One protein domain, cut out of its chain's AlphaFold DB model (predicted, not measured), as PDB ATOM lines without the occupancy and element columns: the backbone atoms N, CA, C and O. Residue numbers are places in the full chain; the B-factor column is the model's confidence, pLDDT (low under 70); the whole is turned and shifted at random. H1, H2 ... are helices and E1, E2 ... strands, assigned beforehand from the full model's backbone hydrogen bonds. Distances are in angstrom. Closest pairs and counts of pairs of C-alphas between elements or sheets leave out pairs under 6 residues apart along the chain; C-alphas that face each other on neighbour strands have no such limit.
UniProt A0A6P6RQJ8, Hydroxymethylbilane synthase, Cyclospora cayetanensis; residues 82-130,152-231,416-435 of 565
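AT A GLANCE: This is residues 82 to 130, 152 to 231 and 416 to 435 of the 565 residues of the protein "Hydroxymethylbilane synthase" of Cyclospora cayetanensis (UniProt A0A6P6RQJ8). A strongly twisted sheet of five strands makes the core, with H1 and H6 over one face and H5 over the other, three layers in all. H2 and H3 reach away from this body, and residues 123 to 130 of H2 and 152 to 157 of H3 stick out free; H4 and the long loop 179 to 194 extend the longest axis. The printed part has 149 residues, with six named helices and five named strands in the order E1 H1 H2 H3 E2 H4 H5 E3 E4 E5 H6. The sheet is mixed, in the order E2 E1 E3 E5 E4, and the class is mixed, helices and strands. The whole is compact, with a radius of gyration of the C-alphas of 15.6 A and spans of 46 by 36 by 29 A.

HOW THE PARTS SIT: Strand E1, residues 85 to 90, leads by a tight link to H1, residues 93 to 109, which is on the sheet at a height of 7.2 A; their closest C-alphas are those of Ser 89 and Ala 95, 6.2 A apart. H2, residues 115 to 130, is not on the sheet; its residues 115 to 121 touch residues 104 to 108 of H1 at a steep tilt of 56 degrees, opposite ways, closest at the C-alphas of Val 107 and Val 118, 6.1 A. H3, residues 152 to 160, only grazes the sheet with residues 158 to 160. Edge strand E2, residues 167 to 172, is parallel to E1, with N 87 and O 168 at 2.8 A. H4, residues 175 to 178, is not on the sheet. H5, residues 195 to 202, is on the face opposite to H1, and its Leu 197 and Gly 88 of E1 have C-alphas 6.2 A apart. E3, residues 208 to 212, is parallel to E1, with N 88 and O 208 at 2.8 A. E2, H4, H5 and E3 form a split strand-helix-strand unit, two parallel strands joined through helices with E1 between them; its crossover is right-handed. Edge strand E4, residues 224 to 229, is antiparallel to E5, residues 416 to 420, with N 227 and O 417 at 2.8 A; E5 is antiparallel to E3, with N 209 and O 418 at 2.8 A. H6, residues 424 to 431, is on the sheet at a height of 7.5 A, closest to E4 at the C-alphas of Ala 228 and Leu 430, 5.0 A. H6 and residues 106 to 109 of H1 only just touch, with 3 pairs of C-alphas within 8 A, closest at Leu 106 and Leu 429, 6.7 A, about perpendicular at 76 degrees. H1, H2, H3, H5 and H6 have every O i to N i+4 pair within hydrogen-bond range; H4 is too short for such a pair.

IN THESE COORDINATES: E1 begins at C-alpha 85, (-21.221, 49.466, 31.069), and measures 16.7 A. H1 measures 24.4 A, H2 23.0 A, E2 16.2 A and E4 14.4 A. H6 ends at C-alpha 431, (-25.757, 35.361, 35.458).

THE WHOLE: The two C-alphas farthest apart are those of Asn 112 and Gln 186, 47.6 A. Residues 131 to 151 are not printed, a gap of 31.5 A between C-alphas 130 and 152; residues 232 to 415 are not printed, 9.6 A between C-alphas 231 and 416. The links H4 to H5 and E3 to E4 are long. The mean pLDDT of the printed part is 85.8; it is under 70 at residues 129 to 130, 152 to 161, 176, 179 and 181 to 191.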
ATOM      1  N   LYS A  82     -21.712  59.185  29.371       76.19
ATOM      2  CA  LYS A  82     -20.979  58.172  30.127       76.19
ATOM      3  C   LYS A  82     -21.488  56.771  29.730       76.19
ATOM      4  O   LYS A  82     -22.702  56.597  29.638       76.19
ATOM      5  N   PRO A  83     -20.604  55.780  29.493       85.06
ATOM      6  CA  PRO A  83     -21.050  54.425  29.158       85.06
ATOM      7  C   PRO A  83     -21.921  53.871  30.286       85.06
ATOM      8  O   PRO A  83     -21.618  54.097  31.461       85.06
ATOM      9  N   LEU A  84     -22.957  53.111  29.932       90.25
ATOM     10  CA  LEU A  84     -23.745  52.358  30.910       90.25
ATOM     11  C   LEU A  84     -22.956  51.169  31.464       90.25
ATOM     12  O   LEU A  84     -23.229  50.728  32.575       90.25
ATOM     13  N   LEU A  85     -22.000  50.641  30.691       93.88
ATOM     14  CA  LEU A  85     -21.221  49.466  31.069       93.88
ATOM     15  C   LEU A  85     -19.789  49.553  30.532       93.88
ATOM     16  O   LEU A  85     -19.580  49.736  29.333       93.88
ATOM     17  N   ARG A  86     -18.799  49.392  31.410       95.81
ATOM     18  CA  ARG A  86     -17.365  49.366  31.087       95.81
ATOM     19  C   ARG A  86     -16.802  47.975  31.314       95.81
ATOM     20  O   ARG A  86     -16.924  47.415  32.403       95.81
ATOM     21  N   VAL A  87     -16.142  47.429  30.303       96.88
ATOM     22  CA  VAL A  87     -15.706  46.033  30.288       96.88
ATOM     23  C   VAL A  87     -14.206  45.938  30.119       96.88
ATOM     24  O   VAL A  87     -13.659  46.332  29.094       96.88
ATOM     25  N   GLY A  88     -13.526  45.391  31.120       95.25
ATOM     26  CA  GLY A  88     -12.091  45.163  31.074       95.25
ATOM     27  C   GLY A  88     -11.727  43.993  30.167       95.25
ATOM     28  O   GLY A  88     -12.250  42.890  30.322       95.25
ATOM     29  N   SER A  89     -10.772  44.205  29.264       92.69
ATOM     30  CA  SER A  89     -10.182  43.150  28.434       92.69
ATOM     31  C   SER A  89      -8.675  43.307  28.354       92.69
ATOM     32  O   SER A  89      -8.161  44.419  28.304       92.69
ATOM     33  N   ARG A  90      -7.941  42.201  28.212       89.69
ATOM     34  CA  ARG A  90      -6.537  42.283  27.785       89.69
ATOM     35  C   ARG A  90      -6.410  42.811  26.358       89.69
ATOM     36  O   ARG A  90      -7.247  42.527  25.498       89.69
ATOM     37  N   TRP A  91      -5.302  43.493  26.086       84.88
ATOM     38  CA  TRP A  91      -4.945  43.987  24.759       84.88
ATOM     39  C   TRP A  91      -4.319  42.894  23.878       84.88
ATOM     40  O   TRP A  91      -3.111  42.843  23.642       84.88
ATOM     41  N   SER A  92      -5.151  41.968  23.402       84.50
ATOM     42  CA  SER A  92      -4.746  40.972  22.404       84.50
ATOM     43  C   SER A  92      -5.923  40.581  21.511       84.50
ATOM     44  O   SER A  92      -7.057  40.619  21.990       84.50
ATOM     45  N   PRO A  93      -5.684  40.129  20.262       86.88
ATOM     46  CA  PRO A  93      -6.765  39.726  19.364       86.88
ATOM     47  C   PRO A  93      -7.716  38.705  19.996       86.88
ATOM     48  O   PRO A  93      -8.922  38.907  19.996       86.88
ATOM     49  N   LEU A  94      -7.177  37.659  20.635       90.38
ATOM     50  CA  LEU A  94      -7.998  36.624  21.266       90.38
ATOM     51  C   LEU A  94      -8.819  37.164  22.445       90.38
ATOM     52  O   LEU A  94      -9.983  36.807  22.577       90.38
ATOM     53  N   ALA A  95      -8.231  38.010  23.295       90.94
ATOM     54  CA  ALA A  95      -8.937  38.565  24.450       90.94
ATOM     55  C   ALA A  95     -10.067  39.519  24.029       90.94
ATOM     56  O   ALA A  95     -11.154  39.473  24.602       90.94
ATOM     57  N   LEU A  96      -9.847  40.322  22.984       90.81
ATOM     58  CA  LEU A  96     -10.885  41.181  22.416       90.81
ATOM     59  C   LEU A  96     -12.004  40.357  21.772       90.81
ATOM     60  O   LEU A  96     -13.172  40.646  22.013       90.81
ATOM     61  N   THR A  97     -11.681  39.281  21.043       92.00
ATOM     62  CA  THR A  97     -12.695  38.352  20.518       92.00
ATOM     63  C   THR A  97     -13.522  37.713  21.636       92.00
ATOM     64  O   THR A  97     -14.742  37.639  21.530       92.00
ATOM     65  N   GLN A  98     -12.886  37.280  22.728       96.44
ATOM     66  CA  GLN A  98     -13.583  36.723  23.894       96.44
ATOM     67  C   GLN A  98     -14.483  37.759  24.570       96.44
ATOM     68  O   GLN A  98     -15.608  37.451  24.954       96.44
ATOM     69  N   THR A  99     -14.012  39.000  24.679       96.44
ATOM     70  CA  THR A  99     -14.803  40.110  25.220       96.44
ATOM     71  C   THR A  99     -16.016  40.384  24.350       96.44
ATOM     72  O   THR A  99     -17.126  40.473  24.863       96.44
ATOM     73  N   LYS A 100     -15.835  40.409  23.028       93.94
ATOM     74  CA  LYS A 100     -16.924  40.552  22.065       93.94
ATOM     75  C   LYS A 100     -17.951  39.417  22.174       93.94
ATOM     76  O   LYS A 100     -19.147  39.679  22.122       93.94
ATOM     77  N   GLU A 101     -17.506  38.175  22.378       95.44
ATOM     78  CA  GLU A 101     -18.379  37.009  22.604       95.44
ATOM     79  C   GLU A 101     -19.267  37.190  23.850       95.44
ATOM     80  O   GLU A 101     -20.478  36.965  23.783       95.44
ATOM     81  N   VAL A 102     -18.681  37.639  24.968       97.50
ATOM     82  CA  VAL A 102     -19.414  37.937  26.213       97.50
ATOM     83  C   VAL A 102     -20.386  39.093  26.006       97.50
ATOM     84  O   VAL A 102     -21.561  38.965  26.343       97.50
ATOM     85  N   LEU A 103     -19.916  40.195  25.416       95.62
ATOM     86  CA  LEU A 103     -20.729  41.380  25.158       95.62
ATOM     87  C   LEU A 103     -21.942  41.058  24.304       95.62
ATOM     88  O   LEU A 103     -23.052  41.401  24.690       95.62
ATOM     89  N   ARG A 104     -21.741  40.352  23.189       94.75
ATOM     90  CA  ARG A 104     -22.827  39.953  22.299       94.75
ATOM     91  C   ARG A 104     -23.898  39.189  23.076       94.75
ATOM     92  O   ARG A 104     -25.063  39.565  23.045       94.75
ATOM     93  N   LYS A 105     -23.522  38.150  23.827       96.38
ATOM     94  CA  LYS A 105     -24.488  37.388  24.635       96.38
ATOM     95  C   LYS A 105     -25.220  38.274  25.646       96.38
ATOM     96  O   LYS A 105     -26.432  38.150  25.777       96.38
ATOM     97  N   LEU A 106     -24.498  39.165  26.323       96.69
ATOM     98  CA  LEU A 106     -25.049  40.050  27.349       96.69
ATOM     99  C   LEU A 106     -26.078  41.024  26.773       96.69
ATOM    100  O   LEU A 106     -27.185  41.123  27.298       96.69
ATOM    101  N   VAL A 107     -25.742  41.721  25.686       94.69
ATOM    102  CA  VAL A 107     -26.634  42.740  25.112       94.69
ATOM    103  C   VAL A 107     -27.894  42.115  24.522       94.69
ATOM    104  O   VAL A 107     -28.979  42.658  24.702       94.69
ATOM    105  N   PHE A 108     -27.788  40.932  23.906       95.00
ATOM    106  CA  PHE A 108     -28.951  40.205  23.390       95.00
ATOM    107  C   PHE A 108     -29.797  39.551  24.494       95.00
ATOM    108  O   PHE A 108     -30.983  39.318  24.277       95.00
ATOM    109  N   ALA A 109     -29.232  39.286  25.678       94.25
ATOM    110  CA  ALA A 109     -29.999  38.858  26.850       94.25
ATOM    111  C   ALA A 109     -30.744  40.026  27.530       94.25
ATOM    112  O   ALA A 109     -31.750  39.804  28.200       94.25
ATOM    113  N   ALA A 110     -30.281  41.267  27.341       94.00
ATOM    114  CA  ALA A 110     -30.876  42.477  27.913       94.00
ATOM    115  C   ALA A 110     -31.089  43.592  26.861       94.00
ATOM    116  O   ALA A 110     -30.601  44.712  27.043       94.00
ATOM    117  N   PRO A 111     -31.848  43.340  25.776       92.62
ATOM    118  CA  PRO A 111     -31.936  44.254  24.633       92.62
ATOM    119  C   PRO A 111     -32.571  45.603  24.985       92.62
ATOM    120  O   PRO A 111     -32.166  46.632  24.457       92.62
ATOM    121  N   ASN A 112     -33.511  45.624  25.936       92.25
ATOM    122  CA  ASN A 112     -34.141  46.862  26.410       92.25
ATOM    123  C   ASN A 112     -33.159  47.781  27.153       92.25
ATOM    124  O   ASN A 112     -33.396  48.982  27.241       92.25
ATOM    125  N   LYS A 113     -32.080  47.218  27.712       92.25
ATOM    126  CA  LYS A 113     -31.049  47.964  28.441       92.25
ATOM    127  C   LYS A 113     -29.932  48.463  27.522       92.25
ATOM    128  O   LYS A 113     -29.304  49.467  27.841       92.25
ATOM    129  N   PHE A 114     -29.692  47.772  26.405       93.88
ATOM    130  CA  PHE A 114     -28.600  48.059  25.470       93.88
ATOM    131  C   PHE A 114     -29.062  48.136  23.995       93.88
ATOM    132  O   PHE A 114     -28.514  47.425  23.145       93.88
ATOM    133  N   PRO A 115     -30.088  48.943  23.657       92.00
ATOM    134  CA  PRO A 115     -30.634  48.996  22.299       92.00
ATOM    135  C   PRO A 115     -29.623  49.465  21.237       92.00
ATOM    136  O   PRO A 115     -29.606  48.929  20.122       92.00
ATOM    137  N   ALA A 116     -28.751  50.427  21.553       90.81
ATOM    138  CA  ALA A 116     -27.740  50.899  20.609       90.81
ATOM    139  C   ALA A 116     -26.626  49.859  20.413       90.81
ATOM    140  O   ALA A 116     -26.176  49.652  19.287       90.81
ATOM    141  N   ALA A 117     -26.222  49.150  21.471       90.38
ATOM    142  CA  ALA A 117     -25.258  48.058  21.366       90.38
ATOM    143  C   ALA A 117     -25.793  46.901  20.507       90.38
ATOM    144  O   ALA A 117     -25.062  46.384  19.665       90.38
ATOM    145  N   VAL A 118     -27.068  46.522  20.671       91.81
ATOM    146  CA  VAL A 118     -27.726  45.518  19.811       91.81
ATOM    147  C   VAL A 118     -27.665  45.946  18.346       91.81
ATOM    148  O   VAL A 118     -27.264  45.156  17.494       91.81
ATOM    149  N   THR A 119     -27.990  47.207  18.061       90.88
ATOM    150  CA  THR A 119     -27.939  47.760  16.700       90.88
ATOM    151  C   THR A 119     -26.523  47.701  16.123       90.88
ATOM    152  O   THR A 119     -26.346  47.245  14.997       90.88
ATOM    153  N   ALA A 120     -25.508  48.073  16.911       88.81
ATOM    154  CA  ALA A 120     -24.109  48.020  16.494       88.81
ATOM    155  C   ALA A 120     -23.653  46.592  16.132       88.81
ATOM    156  O   ALA A 120     -22.968  46.401  15.132       88.81
ATOM    157  N   PHE A 121     -24.060  45.576  16.904       89.88
ATOM    158  CA  PHE A 121     -23.738  44.181  16.582       89.88
ATOM    159  C   PHE A 121     -24.458  43.664  15.332       89.88
ATOM    160  O   PHE A 121     -23.869  42.882  14.593       89.88
ATOM    161  N   LEU A 122     -25.706  44.078  15.093       89.19
ATOM    162  CA  LEU A 122     -26.444  43.694  13.884       89.19
ATOM    163  C   LEU A 122     -25.820  44.311  12.625       89.19
ATOM    164  O   LEU A 122     -25.641  43.610  11.634       89.19
ATOM    165  N   GLN A 123     -25.429  45.586  12.684       87.38
ATOM    166  CA  GLN A 123     -24.724  46.264  11.589       87.38
ATOM    167  C   GLN A 123     -23.384  45.589  11.276       87.38
ATOM    168  O   GLN A 123     -23.062  45.352  10.116       87.38
ATOM    169  N   GLU A 124     -22.626  45.213  12.306       84.56
ATOM    170  CA  GLU A 124     -21.355  44.512  12.117       84.56
ATOM    171  C   GLU A 124     -21.540  43.127  11.469       84.56
ATOM    172  O   GLU A 124     -20.717  42.721  10.650       84.56
ATOM    173  N   ASP A 125     -22.619  42.401  11.785       81.75
ATOM    174  CA  ASP A 125     -22.937  41.127  11.122       81.75
ATOM    175  C   ASP A 125     -23.271  41.329   9.633       81.75
ATOM    176  O   ASP A 125     -22.875  40.519   8.791       81.75
ATOM    177  N   GLU A 126     -23.990  42.402   9.291       81.19
ATOM    178  CA  GLU A 126     -24.284  42.767   7.901       81.19
ATOM    179  C   GLU A 126     -23.000  43.104   7.132       81.19
ATOM    180  O   GLU A 126     -22.799  42.589   6.030       81.19
ATOM    181  N   GLU A 127     -22.103  43.893   7.725       79.75
ATOM    182  CA  GLU A 127     -20.799  44.234   7.146       79.75
ATOM    183  C   GLU A 127     -19.912  42.998   6.951       79.75
ATOM    184  O   GLU A 127     -19.324  42.831   5.883       79.75
ATOM    185  N   GLN A 128     -19.853  42.094   7.935       70.00
ATOM    186  CA  GLN A 128     -19.091  40.844   7.827       70.00
ATOM    187  C   GLN A 128     -19.656  39.926   6.738       70.00
ATOM    188  O   GLN A 128     -18.897  39.338   5.963       70.00
ATOM    189  N   ASN A 129     -20.982  39.830   6.622       63.28
ATOM    190  CA  ASN A 129     -21.628  39.056   5.561       63.28
ATOM    191  C   ASN A 129     -21.374  39.655   4.166       63.28
ATOM    192  O   ASN A 129     -21.232  38.905   3.200       63.28
ATOM    193  N   GLN A 130     -21.276  40.984   4.056       58.69
ATOM    194  CA  GLN A 130     -20.929  41.679   2.812       58.69
ATOM    195  C   GLN A 130     -19.436  41.540   2.464       58.69
ATOM    196  O   GLN A 130     -19.099  41.254   1.317       58.69
ATOM    197  N   VAL A 152      -1.016  58.088  20.932       46.47
ATOM    198  CA  VAL A 152      -2.224  58.715  21.518       46.47
ATOM    199  C   VAL A 152      -3.373  58.889  20.506       46.47
ATOM    200  O   VAL A 152      -4.527  58.621  20.834       46.47
ATOM    201  N   ALA A 153      -3.069  59.250  19.255       35.59
ATOM    202  CA  ALA A 153      -4.066  59.375  18.185       35.59
ATOM    203  C   ALA A 153      -4.645  58.016  17.743       35.59
ATOM    204  O   ALA A 153      -5.846  57.896  17.507       35.59
ATOM    205  N   ALA A 154      -3.809  56.973  17.703       42.94
ATOM    206  CA  ALA A 154      -4.260  55.613  17.440       42.94
ATOM    207  C   ALA A 154      -5.124  55.105  18.600       42.94
ATOM    208  O   ALA A 154      -6.157  54.510  18.347       42.94
ATOM    209  N   ALA A 155      -4.773  55.403  19.855       43.50
ATOM    210  CA  ALA A 155      -5.570  55.039  21.025       43.50
ATOM    211  C   ALA A 155      -6.960  55.706  21.039       43.50
ATOM    212  O   ALA A 155      -7.928  55.060  21.429       43.50
ATOM    213  N   ALA A 156      -7.091  56.954  20.578       44.91
ATOM    214  CA  ALA A 156      -8.387  57.629  20.448       44.91
ATOM    215  C   ALA A 156      -9.264  57.012  19.340       44.91
ATOM    216  O   ALA A 156     -10.426  56.687  19.586       44.91
ATOM    217  N   ALA A 157      -8.698  56.761  18.154       48.28
ATOM    218  CA  ALA A 157      -9.392  56.068  17.061       48.28
ATOM    219  C   ALA A 157      -9.760  54.615  17.427       48.28
ATOM    220  O   ALA A 157     -10.781  54.077  17.011       48.28
ATOM    221  N   LEU A 158      -8.938  53.974  18.252       51.97
ATOM    222  CA  LEU A 158      -9.163  52.627  18.760       51.97
ATOM    223  C   LEU A 158     -10.228  52.593  19.863       51.97
ATOM    224  O   LEU A 158     -11.030  51.670  19.883       51.97
ATOM    225  N   ARG A 159     -10.286  53.607  20.740       51.66
ATOM    226  CA  ARG A 159     -11.369  53.781  21.725       51.66
ATOM    227  C   ARG A 159     -12.726  53.936  21.040       51.66
ATOM    228  O   ARG A 159     -13.693  53.339  21.497       51.66
ATOM    229  N   GLN A 160     -12.784  54.639  19.908       58.41
ATOM    230  CA  GLN A 160     -13.996  54.690  19.077       58.41
ATOM    231  C   GLN A 160     -14.390  53.303  18.536       58.41
ATOM    232  O   GLN A 160     -15.571  52.987  18.493       58.41
ATOM    233  N   ARG A 161     -13.419  52.440  18.202       64.50
ATOM    234  CA  ARG A 161     -13.656  51.051  17.746       64.50
ATOM    235  C   ARG A 161     -13.965  50.052  18.868       64.50
ATOM    236  O   ARG A 161     -14.273  48.901  18.581       64.50
ATOM    237  N   LEU A 162     -13.836  50.459  20.129       79.81
ATOM    238  CA  LEU A 162     -14.085  49.635  21.319       79.81
ATOM    239  C   LEU A 162     -15.375  50.041  22.051       79.81
ATOM    240  O   LEU A 162     -15.631  49.578  23.162       79.81
ATOM    241  N   ARG A 163     -16.191  50.895  21.429       85.12
ATOM    242  CA  ARG A 163     -17.499  51.339  21.911       85.12
ATOM    243  C   ARG A 163     -18.601  50.675  21.086       85.12
ATOM    244  O   ARG A 163     -18.642  50.834  19.872       85.12
ATOM    245  N   TYR A 164     -19.508  49.980  21.761       86.12
ATOM    246  CA  TYR A 164     -20.706  49.368  21.187       86.12
ATOM    247  C   TYR A 164     -21.924  50.035  21.820       86.12
ATOM    248  O   TYR A 164     -22.409  49.583  22.856       86.12
ATOM    249  N   GLY A 165     -22.362  51.159  21.246       87.50
ATOM    250  CA  GLY A 165     -23.444  51.968  21.807       87.50
ATOM    251  C   GLY A 165     -23.166  52.366  23.260       87.50
ATOM    252  O   GLY A 165     -22.230  53.112  23.564       87.50
ATOM    253  N   GLU A 166     -23.967  51.824  24.170       92.50
ATOM    254  CA  GLU A 166     -23.915  52.092  25.605       92.50
ATOM    255  C   GLU A 166     -22.757  51.386  26.334       92.50
ATOM    256  O   GLU A 166     -22.504  51.668  27.508       92.50
ATOM    257  N   VAL A 167     -22.048  50.477  25.660       92.06
ATOM    258  CA  VAL A 167     -20.991  49.643  26.244       92.06
ATOM    259  C   VAL A 167     -19.608  50.077  25.762       92.06
ATOM    260  O   VAL A 167     -19.390  50.275  24.569       92.06
ATOM    261  N   GLU A 168     -18.641  50.162  26.673       93.19
ATOM    262  CA  GLU A 168     -17.243  50.494  26.382       93.19
ATOM    263  C   GLU A 168     -16.292  49.371  26.808       93.19
ATOM    264  O   GLU A 168     -16.303  48.940  27.959       93.19
ATOM    265  N   VAL A 169     -15.421  48.923  25.903       92.31
ATOM    266  CA  VAL A 169     -14.328  48.000  26.226       92.31
ATOM    267  C   VAL A 169     -13.085  48.793  26.618       92.31
ATOM    268  O   VAL A 169     -12.523  49.542  25.820       92.31
ATOM    269  N   VAL A 170     -12.615  48.574  27.845       91.38
ATOM    270  CA  VAL A 170     -11.420  49.196  28.413       91.38
ATOM    271  C   VAL A 170     -10.245  48.216  28.297       91.38
ATOM    272  O   VAL A 170     -10.243  47.166  28.950       91.38
ATOM    273  N   PRO A 171      -9.238  48.510  27.458       87.56
ATOM    274  CA  PRO A 171      -8.116  47.610  27.254       87.56
ATOM    275  C   PRO A 171      -7.051  47.750  28.351       87.56
ATOM    276  O   PRO A 171      -6.610  48.850  28.674       87.56
ATOM    277  N   TYR A 172      -6.567  46.615  28.847       86.12
ATOM    278  CA  TYR A 172      -5.478  46.501  29.814       86.12
ATOM    279  C   TYR A 172      -4.275  45.781  29.200       86.12
ATOM    280  O   TYR A 172      -4.417  44.834  28.418       86.12
ATOM    281  N   GLN A 173      -3.070  46.190  29.593       80.50
ATOM    282  CA  GLN A 173      -1.829  45.492  29.264       80.50
ATOM    283  C   GLN A 173      -1.222  44.914  30.542       80.50
ATOM    284  O   GLN A 173      -0.904  45.656  31.467       80.50
ATOM    285  N   THR A 174      -1.044  43.592  30.589       78.12
ATOM    286  CA  THR A 174      -0.589  42.915  31.814       78.12
ATOM    287  C   THR A 174       0.934  42.839  31.900       78.12
ATOM    288  O   THR A 174       1.640  42.929  30.890       78.12
ATOM    289  N   ALA A 175       1.489  42.636  33.097       73.25
ATOM    290  CA  ALA A 175       2.921  42.371  33.281       73.25
ATOM    291  C   ALA A 175       3.429  41.224  32.382       73.25
ATOM    292  O   ALA A 175       4.474  41.340  31.735       73.25
ATOM    293  N   ALA A 176       2.643  40.152  32.248       69.50
ATOM    294  CA  ALA A 176       2.989  39.013  31.405       69.50
ATOM    295  C   ALA A 176       2.987  39.317  29.894       69.50
ATOM    296  O   ALA A 176       3.607  38.564  29.137       69.50
ATOM    297  N   ASP A 177       2.337  40.404  29.464       72.19
ATOM    298  CA  ASP A 177       2.386  40.911  28.085       72.19
ATOM    299  C   ASP A 177       3.661  41.717  27.808       72.19
ATOM    300  O   ASP A 177       4.125  41.769  26.669       72.19
ATOM    301  N   ARG A 178       4.249  42.323  28.846       72.62
ATOM    302  CA  ARG A 178       5.459  43.153  28.741       72.62
ATOM    303  C   ARG A 178       6.742  42.320  28.766       72.62
ATOM    304  O   ARG A 178       7.690  42.625  28.049       72.62
ATOM    305  N   GLN A 179       6.777  41.245  29.552       69.25
ATOM    306  CA  GLN A 179       7.992  40.456  29.793       69.25
ATOM    307  C   GLN A 179       7.956  39.097  29.069       69.25
ATOM    308  O   GLN A 179       7.765  38.033  29.661       69.25
ATOM    309  N   LEU A 180       8.146  39.125  27.744       71.06
ATOM    310  CA  LEU A 180       8.055  37.931  26.885       71.06
ATOM    311  C   LEU A 180       9.314  37.047  26.873       71.06
ATOM    312  O   LEU A 180       9.224  35.897  26.441       71.06
ATOM    313  N   GLN A 181      10.460  37.561  27.332       60.53
ATOM    314  CA  GLN A 181      11.756  36.861  27.286       60.53
ATOM    315  C   GLN A 181      12.004  35.930  28.485       60.53
ATOM    316  O   GLN A 181      12.889  35.082  28.430       60.53
ATOM    317  N   GLN A 182      11.219  36.056  29.558       61.94
ATOM    318  CA  GLN A 182      11.368  35.254  30.776       61.94
ATOM    319  C   GLN A 182      10.377  34.083  30.814       61.94
ATOM    320  O   GLN A 182       9.301  34.113  30.201       61.94
ATOM    321  N   GLN A 183      10.725  33.034  31.565       62.22
ATOM    322  CA  GLN A 183       9.785  31.949  31.849       62.22
ATOM    323  C   GLN A 183       8.629  32.457  32.714       62.22
ATOM    324  O   GLN A 183       8.829  33.265  33.614       62.22
ATOM    325  N   LEU A 184       7.424  31.906  32.523       66.06
ATOM    326  CA  LEU A 184       6.267  32.225  33.376       66.06
ATOM    327  C   LEU A 184       6.560  32.037  34.865       66.06
ATOM    328  O   LEU A 184       6.040  32.775  35.696       66.06
ATOM    329  N   LEU A 185       7.391  31.049  35.195       65.19
ATOM    330  CA  LEU A 185       7.805  30.796  36.566       65.19
ATOM    331  C   LEU A 185       8.573  31.967  37.184       65.19
ATOM    332  O   LEU A 185       8.324  32.299  38.339       65.19
ATOM    333  N   GLN A 186       9.445  32.603  36.402       58.91
ATOM    334  CA  GLN A 186      10.359  33.655  36.849       58.91
ATOM    335  C   GLN A 186       9.665  35.005  37.064       58.91
ATOM    336  O   GLN A 186      10.175  35.829  37.810       58.91
ATOM    337  N   LEU A 187       8.484  35.216  36.473       57.50
ATOM    338  CA  LEU A 187       7.769  36.496  36.539       57.50
ATOM    339  C   LEU A 187       7.152  36.821  37.917       57.50
ATOM    340  O   LEU A 187       6.681  37.935  38.106       57.50
ATOM    341  N   GLY A 188       7.185  35.894  38.886       57.94
ATOM    342  CA  GLY A 188       6.666  36.115  40.247       57.94
ATOM    343  C   GLY A 188       5.145  36.363  40.327       57.94
ATOM    344  O   GLY A 188       4.491  36.664  39.339       57.94
ATOM    345  N   GLY A 189       4.545  36.207  41.512       59.59
ATOM    346  CA  GLY A 189       3.129  36.552  41.756       59.59
ATOM    347  C   GLY A 189       2.066  35.550  41.259       59.59
ATOM    348  O   GLY A 189       2.264  34.792  40.307       59.59
ATOM    349  N   LYS A 190       0.913  35.520  41.946       61.28
ATOM    350  CA  LYS A 190      -0.331  34.872  41.479       61.28
ATOM    351  C   LYS A 190      -1.106  35.903  40.632       61.28
ATOM    352  O   LYS A 190      -1.051  37.086  40.942       61.28
ATOM    353  N   GLY A 191      -1.781  35.480  39.556       65.38
ATOM    354  CA  GLY A 191      -2.586  36.392  38.716       65.38
ATOM    355  C   GLY A 191      -1.820  37.176  37.638       65.38
ATOM    356  O   GLY A 191      -2.194  38.294  37.309       65.38
ATOM    357  N   LEU A 192      -0.769  36.593  37.043       73.19
ATOM    358  CA  LEU A 192       0.083  37.225  36.010       73.19
ATOM    359  C   LEU A 192      -0.659  37.862  34.816       73.19
ATOM    360  O   LEU A 192      -0.094  38.713  34.132       73.19
ATOM    361  N   PHE A 193      -1.878  37.402  34.537       75.31
ATOM    362  CA  PHE A 193      -2.716  37.856  33.426       75.31
ATOM    363  C   PHE A 193      -4.045  38.482  33.883       75.31
ATOM    364  O   PHE A 193      -4.862  38.824  33.030       75.31
ATOM    365  N   SER A 194      -4.292  38.588  35.194       84.25
ATOM    366  CA  SER A 194      -5.541  39.130  35.752       84.25
ATOM    367  C   SER A 194      -5.323  40.350  36.639       84.25
ATOM    368  O   SER A 194      -6.220  41.174  36.712       84.25
ATOM    369  N   LYS A 195      -4.137  40.516  37.243       87.31
ATOM    370  CA  LYS A 195      -3.888  41.518  38.287       87.31
ATOM    371  C   LYS A 195      -4.332  42.933  37.908       87.31
ATOM    372  O   LYS A 195      -5.025  43.576  38.683       87.31
ATOM    373  N   GLU A 196      -3.955  43.429  36.732       88.94
ATOM    374  CA  GLU A 196      -4.328  44.790  36.332       88.94
ATOM    375  C   GLU A 196      -5.844  44.946  36.097       88.94
ATOM    376  O   GLU A 196      -6.395  46.014  36.346       88.94
ATOM    377  N   LEU A 197      -6.530  43.881  35.670       91.81
ATOM    378  CA  LEU A 197      -7.994  43.858  35.557       91.81
ATOM    379  C   LEU A 197      -8.657  43.776  36.941       91.81
ATOM    380  O   LEU A 197      -9.649  44.458  37.180       91.81
ATOM    381  N   ASP A 198      -8.083  42.990  37.856       92.81
ATOM    382  CA  ASP A 198      -8.522  42.881  39.250       92.81
ATOM    383  C   ASP A 198      -8.472  44.260  39.945       92.81
ATOM    384  O   ASP A 198      -9.454  44.690  40.550       92.81
ATOM    385  N   GLU A 199      -7.367  44.997  39.778       91.94
ATOM    386  CA  GLU A 199      -7.215  46.373  40.280       91.94
ATOM    387  C   GLU A 199      -8.219  47.342  39.628       91.94
ATOM    388  O   GLU A 199      -8.761  48.222  40.300       91.94
ATOM    389  N   GLY A 200      -8.513  47.173  38.334       93.31
ATOM    390  CA  GLY A 200      -9.529  47.959  37.628       93.31
ATOM    391  C   GLY A 200     -10.946  47.751  38.181       93.31
ATOM    392  O   GLY A 200     -11.715  48.711  38.296       93.31
ATOM    393  N   LEU A 201     -11.290  46.516  38.567       95.50
ATOM    394  CA  LEU A 201     -12.565  46.199  39.221       95.50
ATOM    395  C   LEU A 201     -12.660  46.836  40.608       95.50
ATOM    396  O   LEU A 201     -13.692  47.433  40.929       95.50
ATOM    397  N   GLU A 202     -11.590  46.730  41.400       94.19
ATOM    398  CA  GLU A 202     -11.492  47.293  42.751       94.19
ATOM    399  C   GLU A 202     -11.641  48.821  42.734       94.19
ATOM    400  O   GLU A 202     -12.415  49.391  43.505       94.19
ATOM    401  N   ARG A 203     -10.980  49.488  41.782       95.50
ATOM    402  CA  ARG A 203     -11.054  50.946  41.587       95.50
ATOM    403  C   ARG A 203     -12.335  51.419  40.902       95.50
ATOM    404  O   ARG A 203     -12.514  52.621  40.716       95.50
ATOM    405  N   LYS A 204     -13.227  50.500  40.515       95.06
ATOM    406  CA  LYS A 204     -14.460  50.791  39.762       95.06
ATOM    407  C   LYS A 204     -14.188  51.528  38.439       95.06
ATOM    408  O   LYS A 204     -15.018  52.312  37.964       95.06
ATOM    409  N   GLU A 205     -13.032  51.271  37.829       94.31
ATOM    410  CA  GLU A 205     -12.674  51.733  36.479       94.31
ATOM    411  C   GLU A 205     -13.442  50.945  35.411       94.31
ATOM    412  O   GLU A 205     -13.824  51.496  34.379       94.31
ATOM    413  N   ILE A 206     -13.720  49.677  35.711       96.44
ATOM    414  CA  ILE A 206     -14.526  48.749  34.921       96.44
ATOM    415  C   ILE A 206     -15.598  48.103  35.803       96.44
ATOM    416  O   ILE A 206     -15.463  48.038  37.029       96.44
ATOM    417  N   ASP A 207     -16.673  47.632  35.184       97.69
ATOM    418  CA  ASP A 207     -17.816  47.025  35.870       97.69
ATOM    419  C   ASP A 207     -17.677  45.495  35.918       97.69
ATOM    420  O   ASP A 207     -17.909  44.874  36.956       97.69
ATOM    421  N   PHE A 208     -17.155  44.892  34.843       98.19
ATOM    422  CA  PHE A 208     -16.661  43.514  34.849       98.19
ATOM    423  C   PHE A 208     -15.443  43.336  33.930       98.19
ATOM    424  O   PHE A 208     -15.184  44.158  33.051       98.19
ATOM    425  N   ALA A 209     -14.686  42.260  34.128       98.00
ATOM    426  CA  ALA A 209     -13.512  41.886  33.350       98.00
ATOM    427  C   ALA A 209     -13.717  40.532  32.658       98.00
ATOM    428  O   ALA A 209     -14.293  39.612  33.239       98.00
ATOM    429  N   VAL A 210     -13.237  40.393  31.420       98.31
ATOM    430  CA  VAL A 210     -13.335  39.150  30.643       98.31
ATOM    431  C   VAL A 210     -11.991  38.432  30.586       98.31
ATOM    432  O   VAL A 210     -10.954  39.011  30.257       98.31
ATOM    433  N   HIS A 211     -12.023  37.129  30.857       96.81
ATOM    434  CA  HIS A 211     -10.841  36.282  30.927       96.81
ATOM    435  C   HIS A 211     -11.031  34.963  30.180       96.81
ATOM    436  O   HIS A 211     -12.110  34.374  30.144       96.81
ATOM    437  N   SER A 212      -9.923  34.408  29.688       97.12
ATOM    438  CA  SER A 212      -9.818  32.955  29.552       97.12
ATOM    439  C   SER A 212      -9.743  32.347  30.955       97.12
ATOM    440  O   SER A 212      -8.822  32.674  31.699       97.12
ATOM    441  N   LEU A 213     -10.657  31.446  31.330       97.50
ATOM    442  CA  LEU A 213     -10.774  31.001  32.728       97.50
ATOM    443  C   LEU A 213      -9.511  30.299  33.258       97.50
ATOM    444  O   LEU A 213      -9.176  30.429  34.431       97.50
ATOM    445  N   LYS A 214      -8.758  29.620  32.384       95.00
ATOM    446  CA  LYS A 214      -7.457  29.010  32.720       95.00
ATOM    447  C   LYS A 214      -6.385  30.006  33.200       95.00
ATOM    448  O   LYS A 214      -5.382  29.586  33.771       95.00
ATOM    449  N   ASP A 215      -6.560  31.295  32.906       92.62
ATOM    450  CA  ASP A 215      -5.627  32.363  33.278       92.62
ATOM    451  C   ASP A 215      -6.045  33.065  34.586       92.62
ATOM    452  O   ASP A 215      -5.265  33.840  35.141       92.62
ATOM    453  N   VAL A 216      -7.246  32.769  35.099       92.62
ATOM    454  CA  VAL A 216      -7.775  33.313  36.356       92.62
ATOM    455  C   VAL A 216      -7.251  32.495  37.531       92.62
ATOM    456  O   VAL A 216      -7.277  31.261  37.514       92.62
ATOM    457  N   ALA A 217      -6.805  33.172  38.588       90.19
ATOM    458  CA  ALA A 217      -6.355  32.510  39.806       90.19
ATOM    459  C   ALA A 217      -7.455  31.618  40.419       90.19
ATOM    460  O   ALA A 217      -8.655  31.882  40.301       90.19
ATOM    461  N   SER A 218      -7.049  30.535  41.087       89.06
ATOM    462  CA  SER A 218      -7.974  29.624  41.780       89.06
ATOM    463  C   SER A 218      -8.708  30.311  42.936       89.06
ATOM    464  O   SER A 218      -9.873  30.017  43.194       89.06
ATOM    465  N   THR A 219      -8.040  31.262  43.590       90.94
ATOM    466  CA  THR A 219      -8.618  32.160  44.594       90.94
ATOM    467  C   THR A 219      -8.756  33.542  43.977       90.94
ATOM    468  O   THR A 219      -7.770  34.084  43.479       90.94
ATOM    469  N   LEU A 220      -9.976  34.072  43.973       92.06
ATOM    470  CA  LEU A 220     -10.269  35.404  43.454       92.06
ATOM    471  C   LEU A 220      -9.923  36.474  44.504       92.06
ATOM    472  O   LEU A 220      -9.954  36.167  45.701       92.06
ATOM    473  N   PRO A 221      -9.618  37.713  44.085       91.69
ATOM    474  CA  PRO A 221      -9.526  38.852  44.993       91.69
ATOM    475  C   PRO A 221     -10.785  39.008  45.854       91.69
ATOM    476  O   PRO A 221     -11.900  38.716  45.407       91.69
ATOM    477  N   GLN A 222     -10.614  39.487  47.087       93.00
ATOM    478  CA  GLN A 222     -11.731  39.736  47.996       93.00
ATOM    479  C   GLN A 222     -12.733  40.710  47.361       93.00
ATOM    480  O   GLN A 222     -12.347  41.688  46.732       93.00
ATOM    481  N   GLY A 223     -14.028  40.428  47.519       94.31
ATOM    482  CA  GLY A 223     -15.085  41.262  46.948       94.31
ATOM    483  C   GLY A 223     -15.309  41.071  45.444       94.31
ATOM    484  O   GLY A 223     -16.099  41.814  44.870       94.31
ATOM    485  N   SER A 224     -14.672  40.081  44.805       96.00
ATOM    486  CA  SER A 224     -14.909  39.724  43.399       96.00
ATOM    487  C   SER A 224     -15.481  38.311  43.236       96.00
ATOM    488  O   SER A 224     -15.258  37.428  44.066       96.00
ATOM    489  N   VAL A 225     -16.231  38.096  42.154       97.25
ATOM    490  CA  VAL A 225     -16.894  36.825  41.829       97.25
ATOM    491  C   VAL A 225     -16.867  36.575  40.320       97.25
ATOM    492  O   VAL A 225     -16.789  37.513  39.528       97.25
ATOM    493  N   LEU A 226     -16.935  35.308  39.905       97.88
ATOM    494  CA  LEU A 226     -17.197  34.950  38.508       97.88
ATOM    495  C   LEU A 226     -18.707  35.038  38.264       97.88
ATOM    496  O   LEU A 226     -19.448  34.161  38.699       97.88
ATOM    497  N   GLY A 227     -19.153  36.103  37.600       97.06
ATOM    498  CA  GLY A 227     -20.568  36.346  37.318       97.06
ATOM    499  C   GLY A 227     -21.108  35.523  36.147       97.06
ATOM    500  O   GLY A 227     -22.279  35.157  36.155       97.06
ATOM    501  N   ALA A 228     -20.264  35.199  35.161       98.25
ATOM    502  CA  ALA A 228     -20.642  34.347  34.032       98.25
ATOM    503  C   ALA A 228     -19.519  33.399  33.625       98.25
ATOM    504  O   ALA A 228     -18.353  33.801  33.563       98.25
ATOM    505  N   LEU A 229     -19.887  32.174  33.253       98.50
ATOM    506  CA  LEU A 229     -19.018  31.208  32.589       98.50
ATOM    507  C   LEU A 229     -19.671  30.786  31.277       98.50
ATOM    508  O   LEU A 229     -20.731  30.178  31.289       98.50
ATOM    509  N   LEU A 230     -19.065  31.126  30.143       98.25
ATOM    510  CA  LEU A 230     -19.635  30.791  28.838       98.25
ATOM    511  C   LEU A 230     -19.480  29.296  28.518       98.25
ATOM    512  O   LEU A 230     -18.543  28.666  29.028       98.25
ATOM    513  N   PRO A 231     -20.323  28.742  27.617       97.19
ATOM    514  CA  PRO A 231     -20.190  27.366  27.160       97.19
ATOM    515  C   PRO A 231     -18.755  27.038  26.742       97.19
ATOM    516  O   PRO A 231     -18.086  27.810  26.046       97.19
ATOM    517  N   ALA A 416     -14.693  33.495  30.996       98.31
ATOM    518  CA  ALA A 416     -15.277  33.925  32.252       98.31
ATOM    519  C   ALA A 416     -15.412  35.445  32.305       98.31
ATOM    520  O   ALA A 416     -14.511  36.156  31.856       98.31
ATOM    521  N   ALA A 417     -16.505  35.917  32.894       98.38
ATOM    522  CA  ALA A 417     -16.694  37.308  33.271       98.38
ATOM    523  C   ALA A 417     -16.609  37.432  34.796       98.38
ATOM    524  O   ALA A 417     -17.372  36.787  35.518       98.38
ATOM    525  N   GLN A 418     -15.672  38.240  35.278       98.31
ATOM    526  CA  GLN A 418     -15.446  38.525  36.691       98.31
ATOM    527  C   GLN A 418     -15.979  39.917  37.020       98.31
ATOM    528  O   GLN A 418     -15.632  40.876  36.341       98.31
ATOM    529  N   CYS A 419     -16.788  40.049  38.064       98.12
ATOM    530  CA  CYS A 419     -17.308  41.337  38.522       98.12
ATOM    531  C   CYS A 419     -17.131  41.484  40.034       98.12
ATOM    532  O   CYS A 419     -16.672  40.565  40.722       98.12
ATOM    533  N   ARG A 420     -17.490  42.654  40.563       98.00
ATOM    534  CA  ARG A 420     -17.589  42.844  42.009       98.00
ATOM    535  C   ARG A 420     -18.799  42.084  42.556       98.00
ATOM    536  O   ARG A 420     -19.834  41.999  41.904       98.00
ATOM    537  N   SER A 421     -18.654  41.530  43.753       96.69
ATOM    538  CA  SER A 421     -19.698  40.742  44.425       96.69
ATOM    539  C   SER A 421     -20.849  41.584  44.986       96.69
ATOM    540  O   SER A 421     -21.942  41.059  45.159       96.69
ATOM    541  N   ASP A 422     -20.616  42.873  45.253       96.62
ATOM    542  CA  ASP A 422     -21.617  43.834  45.736       96.62
ATOM    543  C   ASP A 422     -22.369  44.547  44.595       96.62
ATOM    544  O   ASP A 422     -23.347  45.255  44.833       96.62
ATOM    545  N   ASP A 423     -21.942  44.344  43.347       97.19
ATOM    546  CA  ASP A 423     -22.568  44.904  42.151       97.19
ATOM    547  C   ASP A 423     -23.672  43.970  41.636       97.19
ATOM    548  O   ASP A 423     -23.507  43.231  40.663       97.19
ATOM    549  N   CYS A 424     -24.810  43.973  42.337       96.75
ATOM    550  CA  CYS A 424     -25.948  43.098  42.036       96.75
ATOM    551  C   CYS A 424     -26.498  43.296  40.614       96.75
ATOM    552  O   CYS A 424     -27.002  42.350  40.010       96.75
ATOM    553  N   GLU A 425     -26.406  44.513  40.076       95.94
ATOM    554  CA  GLU A 425     -26.888  44.843  38.736       95.94
ATOM    555  C   GLU A 425     -26.027  44.176  37.658       95.94
ATOM    556  O   GLU A 425     -26.554  43.492  36.777       95.94
ATOM    557  N   THR A 426     -24.703  44.323  37.749       97.06
ATOM    558  CA  THR A 426     -23.766  43.666  36.830       97.06
ATOM    559  C   THR A 426     -23.806  42.152  37.004       97.06
ATOM    560  O   THR A 426     -23.823  41.416  36.017       97.06
ATOM    561  N   LEU A 427     -23.882  41.673  38.248       97.50
ATOM    562  CA  LEU A 427     -23.972  40.248  38.543       97.50
ATOM    563  C   LEU A 427     -25.223  39.617  37.916       97.50
ATOM    564  O   LEU A 427     -25.107  38.580  37.270       97.50
ATOM    565  N   GLY A 428     -26.390  40.261  38.032       97.62
ATOM    566  CA  GLY A 428     -27.630  39.775  37.422       97.62
ATOM    567  C   GLY A 428     -27.558  39.700  35.893       97.62
ATOM    568  O   GLY A 428     -27.998  38.713  35.302       97.62
ATOM    569  N   LEU A 429     -26.935  40.693  35.244       97.12
ATOM    570  CA  LEU A 429     -26.702  40.669  33.792       97.12
ATOM    571  C   LEU A 429     -25.788  39.514  33.366       97.12
ATOM    572  O   LEU A 429     -26.041  38.859  32.356       97.12
ATOM    573  N   LEU A 430     -24.720  39.266  34.123       98.12
ATOM    574  CA  LEU A 430     -23.757  38.208  33.827       98.12
ATOM    575  C   LEU A 430     -24.342  36.812  34.077       98.12
ATOM    576  O   LEU A 430     -24.155  35.909  33.261       98.12
ATOM    577  N   GLN A 431     -25.111  36.636  35.149       97.12
ATOM    578  CA  GLN A 431     -25.757  35.361  35.458       97.12
ATOM    579  C   GLN A 431     -26.701  34.906  34.338       97.12
ATOM    580  O   GLN A 431     -26.743  33.715  34.036       97.12
ATOM    581  N   ALA A 432     -27.381  35.840  33.661       96.62
ATOM    582  CA  ALA A 432     -28.294  35.544  32.555       96.62
ATOM    583  C   ALA A 432     -27.620  34.884  31.334       96.62
ATOM    584  O   ALA A 432     -28.300  34.266  30.517       96.62
ATOM    585  N   ILE A 433     -26.296  35.005  31.194       97.38
ATOM    586  CA  ILE A 433     -25.528  34.426  30.078       97.38
ATOM    587  C   ILE A 433     -24.602  33.284  30.509       97.38
ATOM    588  O   ILE A 433     -23.828  32.776  29.690       97.38
ATOM    589  N   SER A 434     -24.642  32.908  31.788       97.19
ATOM    590  CA  SER A 434     -23.812  31.846  32.345       97.19
ATOM    591  C   SER A 434     -24.337  30.470  31.936       97.19
ATOM    592  O   SER A 434     -25.537  30.211  31.952       97.19
ATOM    593  N   ASP A 435     -23.427  29.573  31.584       95.69
ATOM    594  CA  ASP A 435     -23.713  28.194  31.217       95.69
ATOM    595  C   ASP A 435     -23.479  27.270  32.416       95.69
ATOM    596  O   ASP A 435     -22.371  27.159  32.947       95.69
TER     597      ASP A 435